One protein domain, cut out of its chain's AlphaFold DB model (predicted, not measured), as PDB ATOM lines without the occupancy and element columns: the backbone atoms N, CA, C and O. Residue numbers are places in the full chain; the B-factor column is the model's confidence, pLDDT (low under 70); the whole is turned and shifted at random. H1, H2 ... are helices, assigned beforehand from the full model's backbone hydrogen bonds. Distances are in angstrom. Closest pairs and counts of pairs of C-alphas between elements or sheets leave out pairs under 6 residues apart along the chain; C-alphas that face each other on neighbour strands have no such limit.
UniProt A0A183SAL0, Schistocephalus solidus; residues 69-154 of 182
ATOM      1  N   PHE A  69     113.625  57.741 114.624       95.56
ATOM      2  CA  PHE A  69     112.927  56.615 114.002       95.56
ATOM      3  C   PHE A  69     111.717  57.087 113.186       95.56
ATOM      4  O   PHE A  69     111.560  56.678 112.037       95.56
ATOM      5  N   TRP A  70     110.878  57.953 113.760       97.12
ATOM      6  CA  TRP A  70     109.663  58.436 113.104       97.12
ATOM      7  C   TRP A  70     109.975  59.226 111.836       97.12
ATOM      8  O   TRP A  70     109.328  59.002 110.818       97.12
ATOM      9  N   ILE A  71     111.001  60.084 111.866       97.38
ATOM     10  CA  ILE A  71     111.467  60.833 110.690       97.38
ATOM     11  C   ILE A  71     111.893  59.862 109.585       97.38
ATOM     12  O   ILE A  71     111.413  59.973 108.457       97.38
ATOM     13  N   THR A  72     112.734  58.871 109.907       96.69
ATOM     14  CA  THR A  72     113.164  57.865 108.928       96.69
ATOM     15  C   THR A  72     111.976  57.097 108.360       96.69
ATOM     16  O   THR A  72     111.832  57.001 107.141       96.69
ATOM     17  N   HIS A  73     111.103  56.583 109.225       96.75
ATOM     18  CA  HIS A  73     109.921  55.829 108.820       96.75
ATOM     19  C   HIS A  73     108.987  56.668 107.935       96.75
ATOM     20  O   HIS A  73     108.478  56.172 106.932       96.75
ATOM     21  N   ARG A  74     108.796  57.952 108.259       97.75
ATOM     22  CA  ARG A  74     107.975  58.879 107.475       97.75
ATOM     23  C   ARG A  74     108.554  59.101 106.078       97.75
ATOM     24  O   ARG A  74     107.810  58.969 105.110       97.75
ATOM     25  N   CYS A  75     109.857  59.361 105.963       97.94
ATOM     26  CA  CYS A  75     110.539  59.475 104.670       97.94
ATOM     27  C   CYS A  75     110.424  58.181 103.848       97.94
ATOM     28  O   CYS A  75     110.078  58.234 102.671       97.94
ATOM     29  N   MET A  76     110.663  57.022 104.475       96.88
ATOM     30  CA  MET A  76     110.532  55.709 103.830       96.88
ATOM     31  C   MET A  76     109.126  55.473 103.295       96.88
ATOM     32  O   MET A  76     108.970  55.066 102.149       96.88
ATOM     33  N   LYS A  77     108.106  55.745 104.114       97.38
ATOM     34  CA  LYS A  77     106.712  55.524 103.738       97.38
ATOM     35  C   LYS A  77     106.288  56.432 102.585       97.38
ATOM     36  O   LYS A  77     105.686  55.938 101.644       97.38
ATOM     37  N   LEU A  78     106.658  57.717 102.629       98.06
ATOM     38  CA  LEU A  78     106.384  58.660 101.539       98.06
ATOM     39  C   LEU A  78     107.034  58.225 100.221       98.06
ATOM     40  O   LEU A  78     106.412  58.352  99.176       98.06
ATOM     41  N   TYR A  79     108.258  57.699 100.277       97.75
ATOM     42  CA  TYR A  79     108.928  57.140  99.109       97.75
ATOM     43  C   TYR A  79     108.213  55.886  98.577       97.75
ATOM     44  O   TYR A  79     107.880  55.844  97.398       97.75
ATOM     45  N   VAL A  80     107.957  54.881  99.422       97.00
ATOM     46  CA  VAL A  80     107.338  53.614  98.984       97.00
ATOM     47  C   VAL A  80     105.936  53.851  98.418       97.00
ATOM     48  O   VAL A  80     105.593  53.276  97.393       97.00
ATOM     49  N   ASP A  81     105.143  54.725  99.045       97.81
ATOM     50  CA  ASP A  81     103.804  55.062  98.553       97.81
ATOM     51  C   ASP A  81     103.815  55.738  97.180       97.81
ATOM     52  O   ASP A  81     102.912  55.496  96.376       97.81
ATOM     53  N   ASP A  82     104.808  56.588  96.927       98.00
ATOM     54  CA  ASP A  82     104.972  57.285  95.654       98.00
ATOM     55  C   ASP A  82     105.456  56.330  94.555       98.00
ATOM     56  O   ASP A  82     104.894  56.319  93.460       98.00
ATOM     57  N   ASP A  83     106.432  55.476  94.875       96.62
ATOM     58  CA  ASP A  83     107.012  54.486  93.959       96.62
ATOM     59  C   ASP A  83     105.993  53.410  93.541       96.62
ATOM     60  O   ASP A  83     105.887  53.077  92.360       96.62
ATOM     61  N   GLU A  84     105.172  52.930  94.481       96.44
ATOM     62  CA  GLU A  84     104.081  51.983  94.200       96.44
ATOM     63  C   GLU A  84     102.833  52.658  93.598       96.44
ATOM     64  O   GLU A  84     101.884  51.978  93.199       96.44
ATOM     65  N   GLY A  85     102.806  53.993  93.526       96.38
ATOM     66  CA  GLY A  85     101.667  54.761  93.019       96.38
ATOM     67  C   GLY A  85     100.427  54.730  93.923       96.38
ATOM     68  O   GLY A  85      99.331  55.052  93.459       96.38
ATOM     69  N   LEU A  86     100.576  54.354  95.199       96.69
ATOM     70  CA  LEU A  86      99.494  54.331  96.191       96.69
ATOM     71  C   LEU A  86      99.084  55.744  96.608       96.69
ATOM     72  O   LEU A  86      97.900  56.088  96.594       96.69
ATOM     73  N   VAL A  87     100.063  56.569  96.985       97.31
ATOM     74  CA  VAL A  87      99.856  57.971  97.357       97.31
ATOM     75  C   VAL A  87     100.999  58.787  96.778       97.31
ATOM     76  O   VAL A  87     102.138  58.679  97.218       97.31
ATOM     77  N   LYS A  88     100.676  59.642  95.807       96.50
ATOM     78  CA  LYS A  88     101.674  60.475  95.138       96.50
ATOM     79  C   LYS A  88     102.289  61.488  96.103       96.50
ATOM     80  O   LYS A  88     101.567  62.267  96.735       96.50
ATOM     81  N   CYS A  89     103.615  61.522  96.162       96.56
ATOM     82  CA  CYS A  89     104.344  62.519  96.924       96.56
ATOM     83  C   CYS A  89     104.388  63.847  96.143       96.56
ATOM     84  O   CYS A  89     104.649  63.856  94.938       96.56
ATOM     85  N   PRO A  90     104.148  65.002  96.789       96.06
ATOM     86  CA  PRO A  90     104.292  66.301  96.131       96.06
ATOM     87  C   PRO A  90     105.759  66.732  95.936       96.06
ATOM     88  O   PRO A  90     106.000  67.776  95.330       96.06
ATOM     89  N   TYR A  91     106.727  65.970  96.453       97.44
ATOM     90  CA  TYR A  91     108.164  66.257  96.413       97.44
ATOM     91  C   TYR A  91     108.924  65.138  95.689       97.44
ATOM     92  O   TYR A  91     108.418  64.026  95.576       97.44
ATOM     93  N   ASP A  92     110.148  65.418  95.233       97.56
ATOM     94  CA  ASP A  92     111.032  64.394  94.658       97.56
ATOM     95  C   ASP A  92     111.478  63.393  95.740       97.56
ATOM     96  O   ASP A  92     112.046  63.780  96.765       97.56
ATOM     97  N   THR A  93     111.206  62.107  95.515       98.00
ATOM     98  CA  THR A  93     111.511  61.002  96.436       98.00
ATOM     99  C   THR A  93     112.840  60.305  96.113       98.00
ATOM    100  O   THR A  93     113.371  59.572  96.956       98.00
ATOM    101  N   GLU A  94     113.445  60.568  94.947       97.75
ATOM    102  CA  GLU A  94     114.665  59.890  94.488       97.75
ATOM    103  C   GLU A  94     115.884  60.099  95.414       97.75
ATOM    104  O   GLU A  94     116.630  59.139  95.645       97.75
ATOM    105  N   PRO A  95     116.126  61.290  96.004       98.12
ATOM    106  CA  PRO A  95     117.215  61.472  96.965       98.12
ATOM    107  C   PRO A  95     117.056  60.598  98.215       98.12
ATOM    108  O   PRO A  95     118.027  59.985  98.672       98.12
ATOM    109  N   VAL A  96     115.830  60.497  98.743       97.88
ATOM    110  CA  VAL A  96     115.514  59.647  99.901       97.88
ATOM    111  C   VAL A  96     115.697  58.178  99.545       97.88
ATOM    112  O   VAL A  96     116.348  57.454 100.302       97.88
ATOM    113  N   ARG A  97     115.229  57.749  98.367       97.75
ATOM    114  CA  ARG A  97     115.460  56.390  97.864       97.75
ATOM    115  C   ARG A  97     116.949  56.056  97.807       97.75
ATOM    116  O   ARG A  97     117.372  55.036  98.350       97.75
ATOM    117  N   LYS A  98     117.772  56.925  97.211       97.88
ATOM    118  CA  LYS A  98     119.231  56.725  97.127       97.88
ATOM    119  C   LYS A  98     119.880  56.600  98.504       97.88
ATOM    120  O   LYS A  98     120.738  55.737  98.689       97.88
ATOM    121  N   ALA A  99     119.481  57.437  99.461       97.69
ATOM    122  CA  ALA A  99     119.993  57.374 100.828       97.69
ATOM    123  C   ALA A  99     119.623  56.047 101.514       97.69
ATOM    124  O   ALA A  99     120.495  55.404 102.100       97.69
ATOM    125  N   LEU A 100     118.372  55.597 101.369       96.69
ATOM    126  CA  LEU A 100     117.891  54.322 101.914       96.69
ATOM    127  C   LEU A 100     118.630  53.125 101.321       96.69
ATOM    128  O   LEU A 100     119.137  52.278 102.056       96.69
ATOM    129  N   PHE A 101     118.735  53.087  99.993       97.38
ATOM    130  CA  PHE A 101     119.397  52.000  99.278       97.38
ATOM    131  C   PHE A 101     120.873  51.922  99.640       97.38
ATOM    132  O   PHE A 101     121.399  50.834  99.855       97.38
ATOM    133  N   LYS A 102     121.542  53.072  99.766       97.38
ATOM    134  CA  LYS A 102     122.939  53.122 100.196       97.38
ATOM    135  C   LYS A 102     123.116  52.627 101.632       97.38
ATOM    136  O   LYS A 102     124.063  51.895 101.893       97.38
ATOM    137  N   HIS A 103     122.240  53.033 102.551       96.06
ATOM    138  CA  HIS A 103     122.360  52.701 103.974       96.06
ATOM    139  C   HIS A 103     122.144  51.215 104.250       96.06
ATOM    140  O   HIS A 103     122.964  50.594 104.916       96.06
ATOM    141  N   PHE A 104     121.092  50.632 103.673       95.25
ATOM    142  CA  PHE A 104     120.765  49.214 103.849       95.25
ATOM    143  C   PHE A 104     121.358  48.307 102.756       95.25
ATOM    144  O   PHE A 104     121.072  47.117 102.723       95.25
ATOM    145  N   SER A 105     122.201  48.847 101.866       95.69
ATOM    146  CA  SER A 105     122.819  48.113 100.745       95.69
ATOM    147  C   SER A 105     121.805  47.395  99.835       95.69
ATOM    148  O   SER A 105     122.033  46.269  99.390       95.69
ATOM    149  N   LEU A 106     120.685  48.060  99.551       95.62
ATOM    150  CA  LEU A 106     119.554  47.512  98.800       95.62
ATOM    151  C   LEU A 106     119.798  47.576  97.293       95.62
ATOM    152  O   LEU A 106     120.441  48.502  96.786       95.62
ATOM    153  N   ARG A 107     119.222  46.623  96.556       94.62
ATOM    154  CA  ARG A 107     119.223  46.608  95.083       94.62
ATOM    155  C   ARG A 107     117.842  46.911  94.515       94.62
ATOM    156  O   ARG A 107     117.741  47.422  93.403       94.62
ATOM    157  N   SER A 108     116.796  46.616  95.276       94.88
ATOM    158  CA  SER A 108     115.394  46.763  94.896       94.88
ATOM    159  C   SER A 108     114.507  46.976  96.126       94.88
ATOM    160  O   SER A 108     114.934  46.746  97.255       94.88
ATOM    161  N   ASN A 109     113.255  47.391  95.921       93.06
ATOM    162  CA  ASN A 109     112.338  47.673  97.031       93.06
ATOM    163  C   ASN A 109     112.010  46.430  97.861       93.06
ATOM    164  O   ASN A 109     111.811  46.548  99.063       93.06
ATOM    165  N   ILE A 110     111.975  45.238  97.250       94.38
ATOM    166  CA  ILE A 110     111.684  43.999  97.986       94.38
ATOM    167  C   ILE A 110     112.772  43.685  99.021       94.38
ATOM    168  O   ILE A 110     112.480  43.082 100.051       94.38
ATOM    169  N   ASP A 111     113.997  44.177  98.806       94.88
ATOM    170  CA  ASP A 111     115.103  44.026  99.752       94.88
ATOM    171  C   ASP A 111     114.852  44.808 101.056       94.88
ATOM    172  O   ASP A 111     115.455  44.486 102.075       94.88
ATOM    173  N   LEU A 112     113.930  45.788 101.076       93.25
ATOM    174  CA  LEU A 112     113.518  46.480 102.310       93.25
ATOM    175  C   LEU A 112     112.893  45.529 103.334       93.25
ATOM    176  O   LEU A 112     112.906  45.828 104.527       93.25
ATOM    177  N   LEU A 113     112.347  44.392 102.895       93.88
ATOM    178  CA  LEU A 113     111.738  43.418 103.793       93.88
ATOM    179  C   LEU A 113     112.753  42.848 104.790       93.88
ATOM    180  O   LEU A 113     112.406  42.638 105.949       93.88
ATOM    181  N   GLU A 114     114.005  42.629 104.386       94.12
ATOM    182  CA  GLU A 114     115.027  42.042 105.258       94.12
ATOM    183  C   GLU A 114     115.345  42.903 106.501       94.12
ATOM    184  O   GLU A 114     115.203  42.379 107.616       94.12
ATOM    185  N   PRO A 115     115.700  44.202 106.384       93.81
ATOM    186  CA  PRO A 115     115.914  45.058 107.550       93.81
ATOM    187  C   PRO A 115     114.622  45.329 108.338       93.81
ATOM    188  O   PRO A 115     114.692  45.613 109.534       93.81
ATOM    189  N   LEU A 116     113.443  45.223 107.713       92.19
ATOM    190  CA  LEU A 116     112.156  45.346 108.406       92.19
ATOM    191  C   LEU A 116     111.812  44.099 109.238       92.19
ATOM    192  O   LEU A 116     111.304  44.241 110.349       92.19
ATOM    193  N   TYR A 117     112.105  42.889 108.755       92.00
ATOM    194  CA  TYR A 117     111.890  41.654 109.520       92.00
ATOM    195  C   TYR A 117     112.934  41.469 110.628       92.00
ATOM    196  O   TYR A 117     112.597  41.009 111.719       92.00
ATOM    197  N   HIS A 118     114.182  41.883 110.395       92.12
ATOM    198  CA  HIS A 118     115.248  41.892 111.404       92.12
ATOM    199  C   HIS A 118     115.403  43.272 112.049       92.12
ATOM    200  O   HIS A 118     116.506  43.807 112.181       92.12
ATOM    201  N   PHE A 119     114.268  43.845 112.450       91.88
ATOM    202  CA  PHE A 119     114.162  45.239 112.852       91.88
ATOM    203  C   PHE A 119     115.101  45.625 114.001       91.88
ATOM    204  O   PHE A 119     115.011  45.115 115.122       91.88
ATOM    205  N   LYS A 120     115.945  46.629 113.746       92.62
ATOM    206  CA  LYS A 120     116.770  47.298 114.758       92.62
ATOM    207  C   LYS A 120     116.485  48.788 114.755       92.62
ATOM    208  O   LYS A 120     117.003  49.526 113.926       92.62
ATOM    209  N   LYS A 121     115.721  49.258 115.742       90.44
ATOM    210  CA  LYS A 121     115.287  50.663 115.831       90.44
ATOM    211  C   LYS A 121     116.422  51.683 115.645       90.44
ATOM    212  O   LYS A 121     116.238  52.659 114.927       90.44
ATOM    213  N   ASN A 122     117.588  51.430 116.245       90.94
ATOM    214  CA  ASN A 122     118.759  52.310 116.148       90.94
ATOM    215  C   ASN A 122     119.326  52.418 114.722       90.94
ATOM    216  O   ASN A 122     119.853  53.457 114.337       90.94
ATOM    217  N   GLU A 123     119.229  51.347 113.937       92.94
ATOM    218  CA  GLU A 123     119.717  51.321 112.559       92.94
ATOM    219  C   GLU A 123     118.866  52.237 111.677       92.94
ATOM    220  O   GLU A 123     119.402  53.053 110.931       92.94
ATOM    221  N   PHE A 124     117.546  52.194 111.859       93.94
ATOM    222  CA  PHE A 124     116.612  53.096 111.191       93.94
ATOM    223  C   PHE A 124     116.739  54.533 111.704       93.94
ATOM    224  O   PHE A 124     116.791  55.468 110.910       93.94
ATOM    225  N   SER A 125     116.831  54.752 113.018       92.00
ATOM    226  CA  SER A 125     116.945  56.116 113.547       92.00
ATOM    227  C   SER A 125     118.242  56.809 113.126       92.00
ATOM    228  O   SER A 125     118.250  58.030 112.995       92.00
ATOM    229  N   SER A 126     119.314  56.062 112.844       93.56
ATOM    230  CA  SER A 126     120.587  56.636 112.386       93.56
ATOM    231  C   SER A 126     120.479  57.398 111.053       93.56
ATOM    232  O   SER A 126     121.158  58.410 110.869       93.56
ATOM    233  N   LEU A 127     119.559  56.993 110.167       94.69
ATOM    234  CA  LEU A 127     119.268  57.680 108.902       94.69
ATOM    235  C   LEU A 127     118.673  59.079 109.087       94.69
ATOM    236  O   LEU A 127     118.791  59.913 108.188       94.69
ATOM    237  N   CYS A 128     118.093  59.373 110.255       95.06
ATOM    238  CA  CYS A 128     117.584  60.705 110.570       95.06
ATOM    239  C   CYS A 128     118.666  61.773 110.378       95.06
ATOM    240  O   CYS A 128     118.386  62.848 109.847       95.06
ATOM    241  N   LYS A 129     119.923  61.466 110.731       93.69
ATOM    242  CA  LYS A 129     121.043  62.391 110.529       93.69
ATOM    243  C   LYS A 129     121.244  62.711 109.046       93.69
ATOM    244  O   LYS A 129     121.357  63.882 108.691       93.69
ATOM    245  N   THR A 130     121.232  61.689 108.192       96.62
ATOM    246  CA  THR A 130     121.352  61.841 106.736       96.62
ATOM    247  C   THR A 130     120.199  62.666 106.169       96.62
ATOM    248  O   THR A 130     120.442  63.612 105.425       96.62
ATOM    249  N   PHE A 131     118.956  62.394 106.574       97.06
ATOM    250  CA  PHE A 131     117.804  63.192 106.139       97.06
ATOM    251  C   PHE A 131     117.846  64.630 106.667       97.06
ATOM    252  O   PHE A 131     117.475  65.563 105.958       97.06
ATOM    253  N   GLY A 132     118.363  64.845 107.877       94.69
ATOM    254  CA  GLY A 132     118.592  66.183 108.417       94.69
ATOM    255  C   GLY A 132     119.612  66.973 107.594       94.69
ATOM    256  O   GLY A 132     119.400  68.152 107.311       94.69
ATOM    257  N   GLU A 133     120.701  66.333 107.168       96.94
ATOM    258  CA  GLU A 133     121.694  66.934 106.267       96.94
ATOM    259  C   GLU A 133     121.103  67.224 104.882       96.94
ATOM    260  O   GLU A 133     121.290  68.322 104.360       96.94
ATOM    261  N   MET A 134     120.324  66.299 104.317       97.38
ATOM    262  CA  MET A 134     119.616  66.506 103.047       97.38
ATOM    263  C   MET A 134     118.652  67.695 103.118       97.38
ATOM    264  O   MET A 134     118.690  68.569 102.252       97.38
ATOM    265  N   GLY A 135     117.852  67.790 104.185       96.44
ATOM    266  CA  GLY A 135     116.940  68.913 104.391       96.44
ATOM    267  C   GLY A 135     117.670  70.254 104.521       96.44
ATOM    268  O   GLY A 135     117.241  71.251 103.938       96.44
ATOM    269  N   ARG A 136     118.816  70.293 105.217       95.12
ATOM    270  CA  ARG A 136     119.670  71.499 105.277       95.12
ATOM    271  C   ARG A 136     120.249  71.875 103.913       95.12
ATOM    272  O   ARG A 136     120.397  73.061 103.636       95.12
ATOM    273  N   ASN A 137     120.526  70.886 103.069       96.94
ATOM    274  CA  ASN A 137     121.057  71.072 101.719       96.94
ATOM    275  C   ASN A 137     119.971  71.336 100.658       96.94
ATOM    276  O   ASN A 137     120.290  71.398  99.474       96.94
ATOM    277  N   GLY A 138     118.712  71.531 101.066       96.25
ATOM    278  CA  GLY A 138     117.634  71.983 100.182       96.25
ATOM    279  C   GLY A 138     116.673  70.897  99.699       96.25
ATOM    280  O   GLY A 138     115.807  71.205  98.888       96.25
ATOM    281  N   ASP A 139     116.771  69.662 100.196       98.19
ATOM    282  CA  ASP A 139     115.798  68.612  99.879       98.19
ATOM    283  C   ASP A 139     114.417  68.943 100.477       98.19
ATOM    284  O   ASP A 139     114.250  69.035 101.699       98.19
ATOM    285  N   GLU A 140     113.419  69.163  99.618       98.19
ATOM    286  CA  GLU A 140     112.095  69.633 100.044       98.19
ATOM    287  C   GLU A 140     111.290  68.562 100.790       98.19
ATOM    288  O   GLU A 140     110.571  68.900 101.735       98.19
ATOM    289  N   LEU A 141     111.459  67.280 100.444       98.19
ATOM    290  CA  LEU A 141     110.825  66.165 101.151       98.19
ATOM    291  C   LEU A 141     111.321  66.094 102.601       98.19
ATOM    292  O   LEU A 141     110.519  66.084 103.538       98.19
ATOM    293  N   CYS A 142     112.637  66.125 102.812       97.62
ATOM    294  CA  CYS A 142     113.225  66.132 104.147       97.62
ATOM    295  C   CYS A 142     112.816  67.390 104.919       97.62
ATOM    296  O   CYS A 142     112.412  67.293 106.078       97.62
ATOM    297  N   LYS A 143     112.841  68.578 104.296       97.81
ATOM    298  CA  LYS A 143     112.372  69.819 104.944       97.81
ATOM    299  C   LYS A 143     110.913  69.718 105.380       97.81
ATOM    300  O   LYS A 143     110.575  70.189 106.469       97.81
ATOM    301  N   HIS A 144     110.059  69.111 104.559       97.94
ATOM    302  CA  HIS A 144     108.664  68.865 104.899       97.94
ATOM    303  C   HIS A 144     108.539  67.955 106.125       97.94
ATOM    304  O   HIS A 144     107.906  68.348 107.105       97.94
ATOM    305  N   VAL A 145     109.201  66.796 106.120       97.88
ATOM    306  CA  VAL A 145     109.136  65.835 107.236       97.88
ATOM    307  C   VAL A 145     109.696  66.433 108.531       97.88
ATOM    308  O   VAL A 145     109.106  66.266 109.597       97.88
ATOM    309  N   PHE A 146     110.788  67.203 108.469       96.75
ATOM    310  CA  PHE A 146     111.320  67.901 109.647       96.75
ATOM    311  C   PHE A 146     110.393  69.020 110.146       96.75
ATOM    312  O   PHE A 146     110.342  69.285 111.349       96.75
ATOM    313  N   ARG A 147     109.619  69.659 109.260       96.56
ATOM    314  CA  ARG A 147     108.568  70.604 109.665       96.56
ATOM    315  C   ARG A 147     107.414  69.882 110.366       96.56
ATOM    316  O   ARG A 147     106.954  70.377 111.394       96.56
ATOM    317  N   GLU A 148     106.984  68.720 109.865       97.31
ATOM    318  CA  GLU A 148     106.005  67.865 110.556       97.31
ATOM    319  C   GLU A 148     106.530  67.441 111.940       97.31
ATOM    320  O   GLU A 148     105.819  67.561 112.938       97.31
ATOM    321  N   ALA A 149     107.800  67.032 112.036       95.44
ATOM    322  CA  ALA A 149     108.436  66.697 113.309       95.44
ATOM    323  C   ALA A 149     108.418  67.889 114.288       95.44
ATOM    324  O   ALA A 149     108.006  67.744 115.439       95.44
ATOM    325  N   GLY A 150     108.781  69.091 113.828       92.50
ATOM    326  CA  GLY A 150     108.701  70.310 114.639       92.50
ATOM    327  C   GLY A 150     107.284  70.606 115.143       92.50
ATOM    328  O   GLY A 150     107.107  70.971 116.308       92.50
ATOM    329  N   TYR A 151     106.268  70.383 114.303       96.38
ATOM    330  CA  TYR A 151     104.866  70.486 114.710       96.38
ATOM    331  C   TYR A 151     104.527  69.497 115.831       96.38
ATOM    332  O   TYR A 151     103.953  69.905 116.840       96.38
ATOM    333  N   PHE A 152     104.919  68.225 115.707       96.00
ATOM    334  CA  PHE A 152     104.644  67.223 116.740       96.00
ATOM    335  C   PHE A 152     105.352  67.517 118.063       96.00
ATOM    336  O   PHE A 152     104.741  67.324 119.114       96.00
ATOM    337  N   LEU A 153     106.585  68.034 118.046       91.12
ATOM    338  CA  LEU A 153     107.262  68.478 119.273       91.12
ATOM    339  C   LEU A 153     106.477  69.600 119.962       91.12
ATOM    340  O   LEU A 153     106.225  69.532 121.166       91.12
ATOM    341  N   GLY A 154     106.026  70.597 119.196       90.62
ATOM    342  CA  GLY A 154     105.158  71.655 119.711       90.62
ATOM    343  C   GLY A 154     103.835  71.109 120.252       90.62
ATOM    344  O   GLY A 154     103.415  71.477 121.347       90.62
TER     345      GLY A 154
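Overview. This is residues 69 to 154 of the 182 residues of a protein of Schistocephalus solidus (UniProt A0A183SAL0). H1 runs through the middle of a compact cluster of crossed helices: H2 and H4 pack on one side of it, running opposite ways, and H5 packs on another side. H3 lies off at one end of the longest axis, near the end of H2, and H5 is at the other end; residues 84 to 93 fold back from the end of H1 to H2. The printed part has 86 residues with five named helices, in the order H1, H2, H3, H4, H5, and no named strand; its class is all helix. The whole is compact and rounded, with a radius of gyration of the C-alphas of 12.4 A and spans of 33 by 28 by 21 A.

Arrangement. H1, residues 69 to 83, and H4, residues 121 to 136, are the hubs, each touching three other helices. H1 touches H4 with residues 69 to 73 alone, about perpendicular at 73 degrees; the closest C-alphas, of Phe 69 and Ser 125, are 4.1 A apart. With residues 75 to 79 alone H1 touches H2, residues 94 to 104, at a steep tilt of 59 degrees, opposite ways; the closest C-alphas are those of Tyr 79 and Arg 97, 6.7 A. With residues 71 to 75 alone it touches H5, residues 140 to 154, at a steep tilt of 40 degrees, opposite ways; the closest C-alphas are those of Ile 71 and Val 145, 6.5 A. H4 touches H2 with residues 127 to 131 alone, at a shallow tilt of 34 degrees, only just short of steep, opposite ways; the closest C-alphas are those of Ala 99 and Thr 130, 7.5 A. H4 and H5 touch at a steep tilt of 66 degrees, opposite ways, with the C-alphas of Gly 135 and Cys 142 closest at 4.6 A. H3, residues 109 to 117, is close to H2 but not clearly touching, the closest C-alphas being Phe 104 and Pro 115 at 7.4 A. In H1, H2 and H5 every O i to N i+4 pair is within hydrogen-bond range; in H4 8 of 12 are, and in H3 2 of 5, beside 5 of 6 O i to N i+3 pairs.

Along the chain. H1 begins at C-alpha 69, (112.927, 56.615, 114.002), and is 21.0 A long. H2 is 15.5 A long and H3 13.9 A. H4, the longest at 23.8 A, begins at C-alpha 121, (115.287, 50.663, 115.831). H5, 21.0 A, ends at C-alpha 154, (105.158, 71.655, 119.711).

Size, cuts and confidence. The C-alphas farthest apart, of Arg 107 and Gly 154, are 37.8 A from each other. The printed part has no cut and no long link. No printed residue is under 70 in pLDDT.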